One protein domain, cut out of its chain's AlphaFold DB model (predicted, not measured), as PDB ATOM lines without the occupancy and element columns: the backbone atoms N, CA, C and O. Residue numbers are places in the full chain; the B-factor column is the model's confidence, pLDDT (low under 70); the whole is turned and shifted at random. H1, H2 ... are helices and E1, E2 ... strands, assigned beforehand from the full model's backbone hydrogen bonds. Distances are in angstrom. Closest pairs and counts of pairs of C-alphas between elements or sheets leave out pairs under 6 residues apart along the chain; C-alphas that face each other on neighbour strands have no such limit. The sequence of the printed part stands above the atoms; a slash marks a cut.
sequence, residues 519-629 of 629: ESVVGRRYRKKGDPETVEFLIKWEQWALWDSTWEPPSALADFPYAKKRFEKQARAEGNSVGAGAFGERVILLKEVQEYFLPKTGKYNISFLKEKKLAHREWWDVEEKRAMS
ATOM      1  N   GLU A 519     190.100 323.013 297.992       94.00
ATOM      2  CA  GLU A 519     190.951 321.860 297.713       94.00
ATOM      3  C   GLU A 519     192.071 321.729 298.754       94.00
ATOM      4  O   GLU A 519     192.344 320.647 299.288       94.00
ATOM      5  N   SER A 520     192.759 322.837 299.050       96.12
ATOM      6  CA  SER A 520     193.888 322.838 299.980       96.12
ATOM      7  C   SER A 520     194.220 324.224 300.537       96.12
ATOM      8  O   SER A 520     193.810 325.259 300.016       96.12
ATOM      9  N   VAL A 521     194.982 324.234 301.631       97.62
ATOM     10  CA  VAL A 521     195.597 325.440 302.191       97.62
ATOM     11  C   VAL A 521     197.015 325.533 301.635       97.62
ATOM     12  O   VAL A 521     197.822 324.632 301.868       97.62
ATOM     13  N   VAL A 522     197.318 326.621 300.930       98.12
ATOM     14  CA  VAL A 522     198.580 326.824 300.191       98.12
ATOM     15  C   VAL A 522     199.446 327.948 300.766       98.12
ATOM     16  O   VAL A 522     200.570 328.187 300.323       98.12
ATOM     17  N   GLY A 523     198.962 328.626 301.804       97.38
ATOM     18  CA  GLY A 523     199.708 329.669 302.491       97.38
ATOM     19  C   GLY A 523     199.123 330.028 303.851       97.38
ATOM     20  O   GLY A 523     197.987 329.690 304.175       97.38
ATOM     21  N   ARG A 524     199.916 330.736 304.652       96.44
ATOM     22  CA  ARG A 524     199.538 331.297 305.953       96.44
ATOM     23  C   ARG A 524     200.156 332.679 306.097       96.44
ATOM     24  O   ARG A 524     201.339 332.841 305.806       96.44
ATOM     25  N   ARG A 525     199.413 333.645 306.628       94.94
ATOM     26  CA  ARG A 525     199.969 334.939 307.032       94.94
ATOM     27  C   ARG A 525     199.361 335.470 308.319       94.94
ATOM     28  O   ARG A 525     198.266 335.078 308.695       94.94
ATOM     29  N   TYR A 526     200.054 336.409 308.952       92.94
ATOM     30  CA  TYR A 526     199.530 337.191 310.075       92.94
ATOM     31  C   TYR A 526     199.214 338.623 309.622       92.94
ATOM     32  O   TYR A 526     200.123 339.322 309.143       92.94
ATOM     33  N   ARG A 527     197.963 339.097 309.787       87.62
ATOM     34  CA  ARG A 527     197.625 340.494 309.441       87.62
ATOM     35  C   ARG A 527     198.388 341.468 310.325       87.62
ATOM     36  O   ARG A 527     198.973 342.409 309.797       87.62
ATOM     37  N   LYS A 528     198.440 341.239 311.639       85.44
ATOM     38  CA  LYS A 528     199.231 342.046 312.579       85.44
ATOM     39  C   LYS A 528     200.401 341.220 313.110       85.44
ATOM     40  O   LYS A 528     200.265 340.037 313.414       85.44
ATOM     41  N   LYS A 529     201.590 341.828 313.175       75.81
ATOM     42  CA  LYS A 529     202.803 341.138 313.638       75.81
ATOM     43  C   LYS A 529     202.614 340.726 315.102       75.81
ATOM     44  O   LYS A 529     202.452 341.592 315.951       75.81
ATOM     45  N   GLY A 530     202.677 339.422 315.373       72.00
ATOM     46  CA  GLY A 530     202.592 338.868 316.728       72.00
ATOM     47  C   GLY A 530     201.175 338.621 317.253       72.00
ATOM     48  O   GLY A 530     201.054 338.183 318.389       72.00
ATOM     49  N   ASP A 531     200.133 338.857 316.452       78.94
ATOM     50  CA  ASP A 531     198.746 338.633 316.865       78.94
ATOM     51  C   ASP A 531     198.210 337.307 316.281       78.94
ATOM     52  O   ASP A 531     197.935 337.238 315.073       78.94
ATOM     53  N   PRO A 532     198.083 336.244 317.100       76.50
ATOM     54  CA  PRO A 532     197.636 334.932 316.645       76.50
ATOM     55  C   PRO A 532     196.168 334.908 316.208       76.50
ATOM     56  O   PRO A 532     195.809 334.034 315.417       76.50
ATOM     57  N   GLU A 533     195.335 335.848 316.664       82.50
ATOM     58  CA  GLU A 533     193.921 335.926 316.271       82.50
ATOM     59  C   GLU A 533     193.758 336.455 314.843       82.50
ATOM     60  O   GLU A 533     192.752 336.208 314.185       82.50
ATOM     61  N   THR A 534     194.787 337.121 314.314       88.75
ATOM     62  CA  THR A 534     194.765 337.714 312.972       88.75
ATOM     63  C   THR A 534     195.388 336.837 311.890       88.75
ATOM     64  O   THR A 534     195.851 337.342 310.859       88.75
ATOM     65  N   VAL A 535     195.458 335.527 312.131       93.38
ATOM     66  CA  VAL A 535     196.008 334.596 311.150       93.38
ATOM     67  C   VAL A 535     195.003 334.375 310.016       93.38
ATOM     68  O   VAL A 535     193.824 334.120 310.249       93.38
ATOM     69  N   GLU A 536     195.486 334.447 308.784       95.69
ATOM     70  CA  GLU A 536     194.738 334.112 307.576       95.69
ATOM     71  C   GLU A 536     195.453 332.990 306.836       95.69
ATOM     72  O   GLU A 536     196.682 332.854 306.900       95.69
ATOM     73  N   PHE A 537     194.681 332.201 306.104       96.94
ATOM     74  CA  PHE A 537     195.173 331.103 305.292       96.94
ATOM     75  C   PHE A 537     194.850 331.368 303.828       96.94
ATOM     76  O   PHE A 537     193.771 331.856 303.516       96.94
ATOM     77  N   LEU A 538     195.803 331.093 302.942       97.56
ATOM     78  CA  LEU A 538     195.606 331.220 301.502       97.56
ATOM     79  C   LEU A 538     194.973 329.924 301.004       97.56
ATOM     80  O   LEU A 538     195.556 328.848 301.177       97.56
ATOM     81  N   ILE A 539     193.780 330.036 300.434       97.50
ATOM     82  CA  ILE A 539     192.899 328.914 300.134       97.50
ATOM     83  C   ILE A 539     192.857 328.665 298.641       97.50
ATOM     84  O   ILE A 539     192.450 329.525 297.867       97.50
ATOM     85  N   LYS A 540     193.256 327.457 298.245       97.25
ATOM     86  CA  LYS A 540     193.070 326.963 296.890       97.25
ATOM     87  C   LYS A 540     191.638 326.459 296.751       97.25
ATOM     88  O   LYS A 540     191.315 325.394 297.273       97.25
ATOM     89  N   TRP A 541     190.800 327.199 296.034       95.69
ATOM     90  CA  TRP A 541     189.421 326.796 295.745       95.69
ATOM     91  C   TRP A 541     189.362 325.630 294.751       95.69
ATOM     92  O   TRP A 541     190.196 325.552 293.838       95.69
ATOM     93  N   GLU A 542     188.401 324.724 294.939       90.94
ATOM     94  CA  GLU A 542     188.202 323.554 294.076       90.94
ATOM     95  C   GLU A 542     187.781 323.995 292.667       90.94
ATOM     96  O   GLU A 542     186.924 324.856 292.526       90.94
ATOM     97  N   GLN A 543     188.385 323.434 291.614       92.06
ATOM     98  CA  GLN A 543     188.135 323.786 290.197       92.06
ATOM     99  C   GLN A 543     188.544 325.203 289.755       92.06
ATOM    100  O   GLN A 543     188.486 325.513 288.566       92.06
ATOM    101  N   TRP A 544     189.020 326.050 290.662       94.81
ATOM    102  CA  TRP A 544     189.600 327.347 290.307       94.81
ATOM    103  C   TRP A 544     191.087 327.209 289.970       94.81
ATOM    104  O   TRP A 544     191.678 326.146 290.163       94.81
ATOM    105  N   ALA A 545     191.748 328.260 289.491       96.88
ATOM    106  CA  ALA A 545     193.199 328.224 289.311       96.88
ATOM    107  C   ALA A 545     193.953 328.566 290.612       96.88
ATOM    108  O   ALA A 545     193.353 328.934 291.623       96.88
ATOM    109  N   LEU A 546     195.284 328.419 290.625       97.44
ATOM    110  CA  LEU A 546     196.122 328.796 291.780       97.44
ATOM    111  C   LEU A 546     196.102 330.311 292.036       97.44
ATOM    112  O   LEU A 546     196.087 330.738 293.189       97.44
ATOM    113  N   TRP A 547     196.052 331.123 290.979       96.81
ATOM    114  CA  TRP A 547     195.998 332.589 291.066       96.81
ATOM    115  C   TRP A 547     194.628 333.145 291.482       96.81
ATOM    116  O   TRP A 547     194.502 334.347 291.705       96.81
ATOM    117  N   ASP A 548     193.611 332.290 291.601       96.50
ATOM    118  CA  ASP A 548     192.292 332.649 292.131       96.50
ATOM    119  C   ASP A 548     192.185 332.350 293.646       96.50
ATOM    120  O   ASP A 548     191.113 332.472 294.228       96.50
ATOM    121  N   SER A 549     193.281 331.944 294.300       97.06
ATOM    122  CA  SER A 549     193.295 331.617 295.735       97.06
ATOM    123  C   SER A 549     193.128 332.861 296.611       97.06
ATOM    124  O   SER A 549     193.866 333.823 296.430       97.06
ATOM    125  N   THR A 550     192.248 332.837 297.614       96.62
ATOM    126  CA  THR A 550     191.977 333.999 298.491       96.62
ATOM    127  C   THR A 550     192.449 333.779 299.930       96.62
ATOM    128  O   THR A 550     192.663 332.651 300.373       96.62
ATOM    129  N   TRP A 551     192.679 334.875 300.660       96.31
ATOM    130  CA  TRP A 551     193.069 334.842 302.070       96.31
ATOM    131  C   TRP A 551     191.833 334.819 302.970       96.31
ATOM    132  O   TRP A 551     191.165 335.841 303.111       96.31
ATOM    133  N   GLU A 552     191.589 333.684 303.624       95.00
ATOM    134  CA  GLU A 552     190.420 333.465 304.478       95.00
ATOM    135  C   GLU A 552     190.800 333.289 305.956       95.00
ATOM    136  O   GLU A 552     191.848 332.706 306.279       95.00
ATOM    137  N   PRO A 553     189.964 333.769 306.895       94.62
ATOM    138  CA  PRO A 553     190.136 333.470 308.306       94.62
ATOM    139  C   PRO A 553     189.776 331.998 308.598       94.62
ATOM    140  O   PRO A 553     188.899 331.431 307.947       94.62
ATOM    141  N   PRO A 554     190.367 331.372 309.634       93.94
ATOM    142  CA  PRO A 554     190.047 329.998 310.040       93.94
ATOM    143  C   PRO A 554     188.558 329.734 310.272       93.94
ATOM    144  O   PRO A 554     188.091 328.622 310.052       93.94
ATOM    145  N   SER A 555     187.822 330.749 310.734       91.75
ATOM    146  CA  SER A 555     186.390 330.666 311.021       91.75
ATOM    147  C   SER A 555     185.520 330.526 309.772       91.75
ATOM    148  O   SER A 555     184.392 330.065 309.893       91.75
ATOM    149  N   ALA A 556     186.019 330.920 308.596       89.62
ATOM    150  CA  ALA A 556     185.288 330.814 307.334       89.62
ATOM    151  C   ALA A 556     185.386 329.415 306.699       89.62
ATOM    152  O   ALA A 556     184.688 329.125 305.734       89.62
ATOM    153  N   LEU A 557     186.252 328.539 307.217       88.75
ATOM    154  CA  LEU A 557     186.622 327.291 306.554       88.75
ATOM    155  C   LEU A 557     186.048 326.078 307.290       88.75
ATOM    156  O   LEU A 557     186.439 325.767 308.420       88.75
ATOM    157  N   ALA A 558     185.163 325.340 306.619       81.31
ATOM    158  CA  ALA A 558     184.739 324.020 307.073       81.31
ATOM    159  C   ALA A 558     185.931 323.036 307.061       81.31
ATOM    160  O   ALA A 558     186.827 323.140 306.231       81.31
ATOM    161  N   ASP A 559     185.989 322.094 308.010       82.12
ATOM    162  CA  ASP A 559     187.057 321.075 308.112       82.12
ATOM    163  C   ASP A 559     188.511 321.606 308.179       82.12
ATOM    164  O   ASP A 559     189.493 320.875 307.979       82.12
ATOM    165  N   PHE A 560     188.673 322.870 308.575       90.31
ATOM    166  CA  PHE A 560     189.955 323.564 308.651       90.31
ATOM    167  C   PHE A 560     191.085 322.833 309.416       90.31
ATOM    168  O   PHE A 560     192.226 322.846 308.936       90.31
ATOM    169  N   PRO A 561     190.853 322.141 310.559       92.38
ATOM    170  CA  PRO A 561     191.933 321.497 311.315       92.38
ATOM    171  C   PRO A 561     192.737 320.462 310.514       92.38
ATOM    172  O   PRO A 561     193.953 320.341 310.697       92.38
ATOM    173  N   TYR A 562     192.079 319.719 309.617       88.44
ATOM    174  CA  TYR A 562     192.752 318.721 308.786       88.44
ATOM    175  C   TYR A 562     193.600 319.384 307.696       88.44
ATOM    176  O   TYR A 562     194.781 319.052 307.540       88.44
ATOM    177  N   ALA A 563     193.022 320.358 306.989       93.56
ATOM    178  CA  ALA A 563     193.706 321.102 305.939       93.56
ATOM    179  C   ALA A 563     194.924 321.864 306.482       93.56
ATOM    180  O   ALA A 563     196.016 321.765 305.922       93.56
ATOM    181  N   LYS A 564     194.777 322.508 307.648       95.38
ATOM    182  CA  LYS A 564     195.874 323.148 308.382       95.38
ATOM    183  C   LYS A 564     197.017 322.171 308.648       95.38
ATOM    184  O   LYS A 564     198.155 322.450 308.290       95.38
ATOM    185  N   LYS A 565     196.734 320.998 309.225       95.38
ATOM    186  CA  LYS A 565     197.770 319.994 309.532       95.38
ATOM    187  C   LYS A 565     198.519 319.531 308.277       95.38
ATOM    188  O   LYS A 565     199.729 319.304 308.330       95.38
ATOM    189  N   ARG A 566     197.813 319.378 307.150       94.88
ATOM    190  CA  ARG A 566     198.416 319.015 305.859       94.88
ATOM    191  C   ARG A 566     199.335 320.125 305.346       94.88
ATOM    192  O   ARG A 566     200.477 319.824 305.004       94.88
ATOM    193  N   PHE A 567     198.874 321.373 305.380       96.69
ATOM    194  CA  PHE A 567     199.673 322.545 305.027       96.69
ATOM    195  C   PHE A 567     200.938 322.653 305.882       96.69
ATOM    196  O   PHE A 567     202.034 322.728 305.342       96.69
ATOM    197  N   GLU A 568     200.824 322.582 307.212       95.81
ATOM    198  CA  GLU A 568     201.982 322.709 308.107       95.81
ATOM    199  C   GLU A 568     203.026 321.615 307.846       95.81
ATOM    200  O   GLU A 568     204.230 321.866 307.892       95.81
ATOM    201  N   LYS A 569     202.572 320.394 307.537       96.12
ATOM    202  CA  LYS A 569     203.453 319.292 307.149       96.12
ATOM    203  C   LYS A 569     204.171 319.581 305.826       96.12
ATOM    204  O   LYS A 569     205.370 319.325 305.740       96.12
ATOM    205  N   GLN A 570     203.457 320.083 304.820       97.00
ATOM    206  CA  GLN A 570     204.027 320.392 303.507       97.00
ATOM    207  C   GLN A 570     204.992 321.577 303.573       97.00
ATOM    208  O   GLN A 570     206.118 321.471 303.103       97.00
ATOM    209  N   ALA A 571     204.614 322.648 304.266       96.31
ATOM    210  CA  ALA A 571     205.470 323.804 304.481       96.31
ATOM    211  C   ALA A 571     206.789 323.411 305.177       96.31
ATOM    212  O   ALA A 571     207.854 323.819 304.724       96.31
ATOM    213  N   ARG A 572     206.754 322.539 306.199       95.31
ATOM    214  CA  ARG A 572     207.981 321.994 306.818       95.31
ATOM    215  C   ARG A 572     208.821 321.164 305.847       95.31
ATOM    216  O   ARG A 572     210.044 321.228 305.907       95.31
ATOM    217  N   ALA A 573     208.185 320.377 304.978       96.56
ATOM    218  CA  ALA A 573     208.888 319.581 303.972       96.56
ATOM    219  C   ALA A 573     209.596 320.457 302.923       96.56
ATOM    220  O   ALA A 573     210.654 320.078 302.431       96.56
ATOM    221  N   GLU A 574     209.054 321.642 302.635       96.94
ATOM    222  CA  GLU A 574     209.662 322.655 301.763       96.94
ATOM    223  C   GLU A 574     210.723 323.518 302.475       96.94
ATOM    224  O   GLU A 574     211.294 324.420 301.867       96.94
ATOM    225  N   GLY A 575     211.019 323.237 303.748       95.00
ATOM    226  CA  GLY A 575     212.006 323.976 304.541       95.00
ATOM    227  C   GLY A 575     211.465 325.248 305.201       95.00
ATOM    228  O   GLY A 575     212.229 325.962 305.848       95.00
ATOM    229  N   ASN A 576     210.161 325.520 305.100       93.25
ATOM    230  CA  ASN A 576     209.547 326.665 305.764       93.25
ATOM    231  C   ASN A 576     209.394 326.402 307.270       93.25
ATOM    232  O   ASN A 576     208.919 325.349 307.714       93.25
ATOM    233  N   SER A 577     209.756 327.393 308.084       88.62
ATOM    234  CA  SER A 577     209.704 327.295 309.544       88.62
ATOM    235  C   SER A 577     208.299 327.612 310.070       88.62
ATOM    236  O   SER A 577     207.974 328.754 310.379       88.62
ATOM    237  N   VAL A 578     207.450 326.590 310.222       86.19
ATOM    238  CA  VAL A 578     206.038 326.738 310.655       86.19
ATOM    239  C   VAL A 578     205.876 326.944 312.177       86.19
ATOM    240  O   VAL A 578     204.889 326.536 312.783       86.19
ATOM    241  N   GLY A 579     206.857 327.556 312.840       78.12
ATOM    242  CA  GLY A 579     206.815 327.804 314.284       78.12
ATOM    243  C   GLY A 579     205.816 328.904 314.663       78.12
ATOM    244  O   GLY A 579     205.684 329.904 313.957       78.12
ATOM    245  N   ALA A 580     205.131 328.741 315.797       61.78
ATOM    246  CA  ALA A 580     204.235 329.738 316.399       61.78
ATOM    247  C   ALA A 580     205.001 330.794 317.231       61.78
ATOM    248  O   ALA A 580     204.572 331.176 318.313       61.78
ATOM    249  N   GLY A 581     206.177 331.220 316.761       56.50
ATOM    250  CA  GLY A 581     207.060 332.116 317.509       56.50
ATOM    251  C   GLY A 581     207.016 333.561 317.015       56.50
ATOM    252  O   GLY A 581     206.797 333.810 315.833       56.50
ATOM    253  N   ALA A 582     207.347 334.504 317.904       57.66
ATOM    254  CA  ALA A 582     207.525 335.935 317.616       57.66
ATOM    255  C   ALA A 582     208.552 336.246 316.496       57.66
ATOM    256  O   ALA A 582     208.596 337.365 315.985       57.66
ATOM    257  N   PHE A 583     209.354 335.248 316.109       62.16
ATOM    258  CA  PHE A 583     210.370 335.313 315.057       62.16
ATOM    259  C   PHE A 583     210.012 334.510 313.797       62.16
ATOM    260  O   PHE A 583     210.825 334.428 312.881       62.16
ATOM    261  N   GLY A 584     208.826 333.894 313.748       75.38
ATOM    262  CA  GLY A 584     208.364 333.188 312.558       75.38
ATOM    263  C   GLY A 584     208.161 334.143 311.384       75.38
ATOM    264  O   GLY A 584     207.814 335.313 311.566       75.38
ATOM    265  N   GLU A 585     208.363 333.638 310.167       85.12
ATOM    266  CA  GLU A 585     208.033 334.387 308.959       85.12
ATOM    267  C   GLU A 585     206.557 334.793 308.995       85.12
ATOM    268  O   GLU A 585     205.662 333.975 309.240       85.12
ATOM    269  N   ARG A 586     206.305 336.088 308.768       91.50
ATOM    270  CA  ARG A 586     204.949 336.653 308.791       91.50
ATOM    271  C   ARG A 586     204.055 336.010 307.737       91.50
ATOM    272  O   ARG A 586     202.851 335.938 307.949       91.50
ATOM    273  N   VAL A 587     204.644 335.596 306.622       95.19
ATOM    274  CA  VAL A 587     203.980 335.000 305.469       95.19
ATOM    275  C   VAL A 587     204.742 333.730 305.125       95.19
ATOM    276  O   VAL A 587     205.953 333.770 304.958       95.19
ATOM    277  N   ILE A 588     204.026 332.617 305.033       96.31
ATOM    278  CA  ILE A 588     204.542 331.330 304.581       96.31
ATOM    279  C   ILE A 588     203.708 330.932 303.371       96.31
ATOM    280  O   ILE A 588     202.489 330.801 303.486       96.31
ATOM    281  N   LEU A 589     204.358 330.740 302.230       97.75
ATOM    282  CA  LEU A 589     203.735 330.323 300.976       97.75
ATOM    283  C   LEU A 589     204.374 329.023 300.503       97.75
ATOM    284  O   LEU A 589     205.603 328.912 300.502       97.75
ATOM    285  N   LEU A 590     203.553 328.070 300.063       97.94
ATOM    286  CA  LEU A 590     204.064 326.887 299.378       97.94
ATOM    287  C   LEU A 590     204.692 327.277 298.038       97.94
ATOM    288  O   LEU A 590     204.268 328.243 297.399       97.94
ATOM    289  N   LYS A 591     205.698 326.520 297.599       97.81
ATOM    290  CA  LYS A 591     206.482 326.812 296.388       97.81
ATOM    291  C   LYS A 591     205.610 327.031 295.147       97.81
ATOM    292  O   LYS A 591     205.916 327.894 294.334       97.81
ATOM    293  N   GLU A 592     204.515 326.287 295.027       97.44
ATOM    294  CA  GLU A 592     203.584 326.340 293.891       97.44
ATOM    295  C   GLU A 592     202.821 327.668 293.745       97.44
ATOM    296  O   GLU A 592     202.386 328.001 292.645       97.44
ATOM    297  N   VAL A 593     202.678 328.450 294.822       97.75
ATOM    298  CA  VAL A 593     201.977 329.747 294.791       97.75
ATOM    299  C   VAL A 593     202.915 330.955 294.822       97.75
ATOM    300  O   VAL A 593     202.467 332.078 294.605       97.75
ATOM    301  N   GLN A 594     204.218 330.759 295.037       97.44
ATOM    302  CA  GLN A 594     205.188 331.861 295.157       97.44
ATOM    303  C   GLN A 594     205.343 332.699 293.876       97.44
ATOM    304  O   GLN A 594     205.792 333.840 293.944       97.44
ATOM    305  N   GLU A 595     204.963 332.167 292.712       97.38
ATOM    306  CA  GLU A 595     204.967 332.924 291.453       97.38
ATOM    307  C   GLU A 595     203.830 333.963 291.408       97.38
ATOM    308  O   GLU A 595     204.021 335.091 290.948       97.38
ATOM    309  N   TYR A 596     202.661 333.605 291.953       97.81
ATOM    310  CA  TYR A 596     201.443 334.422 291.929       97.81
ATOM    311  C   TYR A 596     201.314 335.360 293.132       97.81
ATOM    312  O   TYR A 596     200.560 336.329 293.066       97.81
ATOM    313  N   PHE A 597     202.046 335.099 294.217       97.56
ATOM    314  CA  PHE A 597     201.970 335.854 295.466       97.56
ATOM    315  C   PHE A 597     203.365 336.251 295.950       97.56
ATOM    316  O   PHE A 597     204.290 335.447 295.981       97.56
ATOM    317  N   LEU A 598     203.517 337.501 296.382       97.00
ATOM    318  CA  LEU A 598     204.783 338.047 296.858       97.00
ATOM    319  C   LEU A 598     205.185 337.398 298.198       97.00
ATOM    320  O   LEU A 598     204.494 337.620 299.195       97.00
ATOM    321  N   PRO A 599     206.338 336.703 298.298       96.00
ATOM    322  CA  PRO A 599     206.719 335.961 299.508       96.00
ATOM    323  C   PRO A 599     206.789 336.802 300.786       96.00
ATOM    324  O   PRO A 599     206.499 336.319 301.874       96.00
ATOM    325  N   LYS A 600     207.144 338.087 300.669       94.44
ATOM    326  CA  LYS A 600     207.312 338.981 301.827       94.44
ATOM    327  C   LYS A 600     205.992 339.487 302.409       94.44
ATOM    328  O   LYS A 600     205.929 339.796 303.597       94.44
ATOM    329  N   THR A 601     204.970 339.650 301.574       94.25
ATOM    330  CA  THR A 601     203.734 340.359 301.943       94.25
ATOM    331  C   THR A 601     202.491 339.486 301.827       94.25
ATOM    332  O   THR A 601     201.486 339.784 302.465       94.25
ATOM    333  N   GLY A 602     202.554 338.411 301.040       95.25
ATOM    334  CA  GLY A 602     201.410 337.575 300.694       95.25
ATOM    335  C   GLY A 602     200.430 338.252 299.737       95.25
ATOM    336  O   GLY A 602     199.379 337.679 299.477       95.25
ATOM    337  N   LYS A 603     200.742 339.453 299.227       96.00
ATOM    338  CA  LYS A 603     199.911 340.137 298.227       96.00
ATOM    339  C   LYS A 603     200.052 339.464 296.866       96.00
ATOM    340  O   LYS A 603     201.098 338.877 296.586       96.00
ATOM    341  N   TYR A 604     199.059 339.621 296.000       96.94
ATOM    342  CA  TYR A 604     199.161 339.193 294.607       96.94
ATOM    343  C   TYR A 604     200.352 339.851 293.895       96.94
ATOM    344  O   TYR A 604     200.609 341.050 294.029       96.94
ATOM    345  N   ASN A 605     201.078 339.064 293.107       97.12
ATOM    346  CA  ASN A 605     202.133 339.532 292.219       97.12
ATOM    347  C   ASN A 605     201.510 340.049 290.911       97.12
ATOM    348  O   ASN A 605     201.585 339.408 289.863       97.12
ATOM    349  N   ILE A 606     200.855 341.212 290.988       96.25
ATOM    350  CA  ILE A 606     200.081 341.801 289.881       96.25
ATOM    351  C   ILE A 606     200.913 341.944 288.601       96.25
ATOM    352  O   ILE A 606     200.401 341.714 287.508       96.25
ATOM    353  N   SER A 607     202.200 342.285 288.717       96.56
ATOM    354  CA  SER A 607     203.105 342.394 287.568       96.56
ATOM    355  C   SER A 607     203.226 341.070 286.811       96.56
ATOM    356  O   SER A 607     203.085 341.056 285.591       96.56
ATOM    357  N   PHE A 608     203.402 339.958 287.531       97.06
ATOM    358  CA  PHE A 608     203.477 338.621 286.937       97.06
ATOM    359  C   PHE A 608     202.134 338.173 286.344       97.06
ATOM    360  O   PHE A 608     202.096 337.632 285.241       97.06
ATOM    361  N   LEU A 609     201.016 338.449 287.025       96.94
ATOM    362  CA  LEU A 609     199.675 338.129 286.512       96.94
ATOM    363  C   LEU A 609     199.375 338.881 285.201       96.94
ATOM    364  O   LEU A 609     198.851 338.290 284.252       96.94
ATOM    365  N   LYS A 610     199.776 340.158 285.117       97.00
ATOM    366  CA  LYS A 610     199.682 340.978 283.898       97.00
ATOM    367  C   LYS A 610     200.599 340.465 282.786       97.00
ATOM    368  O   LYS A 610     200.163 340.377 281.642       97.00
ATOM    369  N   GLU A 611     201.835 340.080 283.108       97.69
ATOM    370  CA  GLU A 611     202.782 339.488 282.151       97.69
ATOM    371  C   GLU A 611     202.234 338.191 281.535       97.69
ATOM    372  O   GLU A 611     202.320 337.981 280.324       97.69
ATOM    373  N   LYS A 612     201.580 337.355 282.351       97.69
ATOM    374  CA  LYS A 612     200.898 336.128 281.909       97.69
ATOM    375  C   LYS A 612     199.596 336.377 281.144       97.69
ATOM    376  O   LYS A 612     198.977 335.411 280.706       97.69
ATOM    377  N   LYS A 613     199.192 337.640 280.953       97.62
ATOM    378  CA  LYS A 613     197.942 338.045 280.286       97.62
ATOM    379  C   LYS A 613     196.701 337.392 280.907       97.62
ATOM    380  O   LYS A 613     195.743 337.081 280.203       97.62
ATOM    381  N   LEU A 614     196.726 337.164 282.220       96.38
ATOM    382  CA  LEU A 614     195.563 336.656 282.935       96.38
ATOM    383  C   LEU A 614     194.510 337.763 283.039       96.38
ATOM    384  O   LEU A 614     194.842 338.934 283.238       96.38
ATOM    385  N   ALA A 615     193.241 337.385 282.886       95.69
ATOM    386  CA  ALA A 615     192.132 338.317 283.027       95.69
ATOM    387  C   ALA A 615     192.141 338.916 284.434       95.69
ATOM    388  O   ALA A 615     192.256 338.190 285.421       95.69
ATOM    389  N   HIS A 616     192.020 340.238 284.507       95.62
ATOM    390  CA  HIS A 616     191.977 340.948 285.773       95.62
ATOM    391  C   HIS A 616     190.808 340.462 286.638       95.62
ATOM    392  O   HIS A 616     189.693 340.301 286.137       95.62
ATOM    393  N   ARG A 617     191.050 340.254 287.935       94.88
ATOM    394  CA  ARG A 617     190.021 339.871 288.907       94.88
ATOM    395  C   ARG A 617     189.899 340.936 289.985       94.88
ATOM    396  O   ARG A 617     190.902 341.412 290.501       94.88
ATOM    397  N   GLU A 618     188.673 341.278 290.364       93.62
ATOM    398  CA  GLU A 618     188.412 342.360 291.327       93.62
ATOM    399  C   GLU A 618     189.006 342.094 292.715       93.62
ATOM    400  O   GLU A 618     189.404 343.023 293.422       93.62
ATOM    401  N   TRP A 619     189.114 340.822 293.108       91.75
ATOM    402  CA  TRP A 619     189.679 340.439 294.400       91.75
ATOM    403  C   TRP A 619     191.200 340.593 294.484       91.75
ATOM    404  O   TRP A 619     191.749 340.559 295.587       91.75
ATOM    405  N   TRP A 620     191.888 340.815 293.360       93.25
ATOM    406  CA  TRP A 620     193.311 341.161 293.363       93.25
ATOM    407  C   TRP A 620     193.564 342.541 293.989       93.25
ATOM    408  O   TRP A 620     194.600 342.740 294.627       93.25
ATOM    409  N   ASP A 621     192.579 343.443 293.907       91.44
ATOM    410  CA  ASP A 621     192.664 344.824 294.403       91.44
ATOM    411  C   ASP A 621     192.084 345.002 295.814       91.44
ATOM    412  O   ASP A 621     192.219 346.066 296.425       91.44
ATOM    413  N   VAL A 622     191.415 343.982 296.367       86.75
ATOM    414  CA  VAL A 622     190.718 344.085 297.665       86.75
ATOM    415  C   VAL A 622     191.674 344.467 298.792       86.75
ATOM    416  O   VAL A 622     191.294 345.198 299.704       86.75
ATOM    417  N   GLU A 623     192.928 344.029 298.735       78.75
ATOM    418  CA  GLU A 623     193.928 344.397 299.740       78.75
ATOM    419  C   GLU A 623     194.414 345.834 299.621       78.75
ATOM    420  O   GLU A 623     194.806 346.426 300.624       78.75
ATOM    421  N   GLU A 624     194.413 346.391 298.413       81.06
ATOM    422  CA  GLU A 624     194.726 347.799 298.201       81.06
ATOM    423  C   GLU A 624     193.579 348.664 298.725       81.06
ATOM    424  O   GLU A 624     193.815 349.561 299.531       81.06
ATOM    425  N   LYS A 625     192.333 348.290 298.408       85.44
ATOM    426  CA  LYS A 625     191.132 348.943 298.946       85.44
ATOM    427  C   LYS A 625     191.070 348.872 300.477       85.44
ATOM    428  O   LYS A 625     190.849 349.894 301.115       85.44
ATOM    429  N   ARG A 626     191.349 347.706 301.080       80.81
ATOM    430  CA  ARG A 626     191.418 347.536 302.548       80.81
ATOM    431  C   ARG A 626     192.563 348.303 303.208       80.81
ATOM    432  O   ARG A 626     192.505 348.530 304.406       80.81
ATOM    433  N   ALA A 627     193.635 348.619 302.481       76.19
ATOM    434  CA  ALA A 627     194.736 349.417 303.018       76.19
ATOM    435  C   ALA A 627     194.445 350.926 302.972       76.19
ATOM    436  O   ALA A 627     195.120 351.684 303.664       76.19
ATOM    437  N   MET A 628     193.487 351.349 302.141       77.69
ATOM    438  CA  MET A 628     193.034 352.738 302.036       77.69
ATOM    439  C   MET A 628     191.908 353.082 303.023       77.69
ATOM    440  O   MET A 628     191.758 354.254 303.358       77.69
ATOM    441  N   SER A 629     191.129 352.086 303.462       71.81
ATOM    442  CA  SER A 629     190.132 352.198 304.540       71.81
ATOM    443  C   SER A 629     190.776 352.092 305.915       71.81
ATOM    444  O   SER A 629     190.402 352.884 306.804       71.81
TER     445      SER A 629
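Overview. This is residues 519 to 629 of the 629 residues of the protein "Chromo domain-containing protein" of Cryptococcus wingfieldii CBS 7118 (UniProt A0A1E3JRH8). A small, strongly twisted sheet of four strands has one long helix, H1, crossing one of its faces, while two short helices, H2 and H3, lie away from the sheet. H1 lies toward one end of the domain's longest axis and H2 and H3 toward the other, with E1 and E2 near the middle. The printed part has 111 residues with four named strands and three named helices, in the order E1 E2 E3 H1 E4 H2 H3; the sheet's order is E3 E2 E1 E4, antiparallel throughout. The class is mixed, helices and strands, though under half of the residues, 48 of 111, are in named elements. The whole is compact, with a radius of gyration of the C-alphas of 13.7 A and spans of 37 by 32 by 27 A.

Arrangement. E1, residues 519 to 526, and E2, residues 535 to 541, are the inner strands and form a hairpin; N 522 and O 538 are 2.9 A apart, within hydrogen-bond range. E2 and edge strand E3, residues 550 to 552, form another hairpin, with N 552 and O 537 2.8 A apart. E1, E2 and E3 make a meander, each strand the antiparallel neighbour of the one before. E4, residues 587 to 589, is the other edge strand, antiparallel to E1 at 157 degrees between their directions; N 524 and O 588 are 2.8 A apart. H1, residues 560 to 573, is on the sheet at a height of 8.4 A, over E2 and E1, and with the sheet makes two layers, a helix on one face of a sheet. It runs across the strands, at 77 degrees to E1 on the local plane. The closest C-alphas of H1 and E1 are those of Phe 567 and Val 521, 5.7 A apart. H2, residues 606 to 611, and H3, residues 622 to 628, are not on the sheet, and they are apart from each other and from H1. In H1, H2 and H3 every O i to N i+4 pair is within hydrogen-bond range.

Along the chain. E1 begins at C-alpha 519 (190.951, 321.860, 297.713) and is 21.5 A long from first to last C-alpha; E2 measures 18.5 A. H1 measures 19.9 A and begins at C-alpha 560 (189.955, 323.564, 308.651). E3 measures 6.2 A, E4 6.5 A and H2 8.5 A. H3 measures 10.0 A and ends at C-alpha 628 (193.034, 352.738, 302.036).

Size, cuts and confidence. The two C-alphas farthest apart are those of Gly 581 and Lys 613, 38.8 A. The printed part has no cut and ends at the chain's last residue, Ser 629. The links H1 to E4, 13 residues, and E4 to H2, 16 residues, are long. The mean pLDDT of the printed part is 91.2; residues 580 to 583 are under 70.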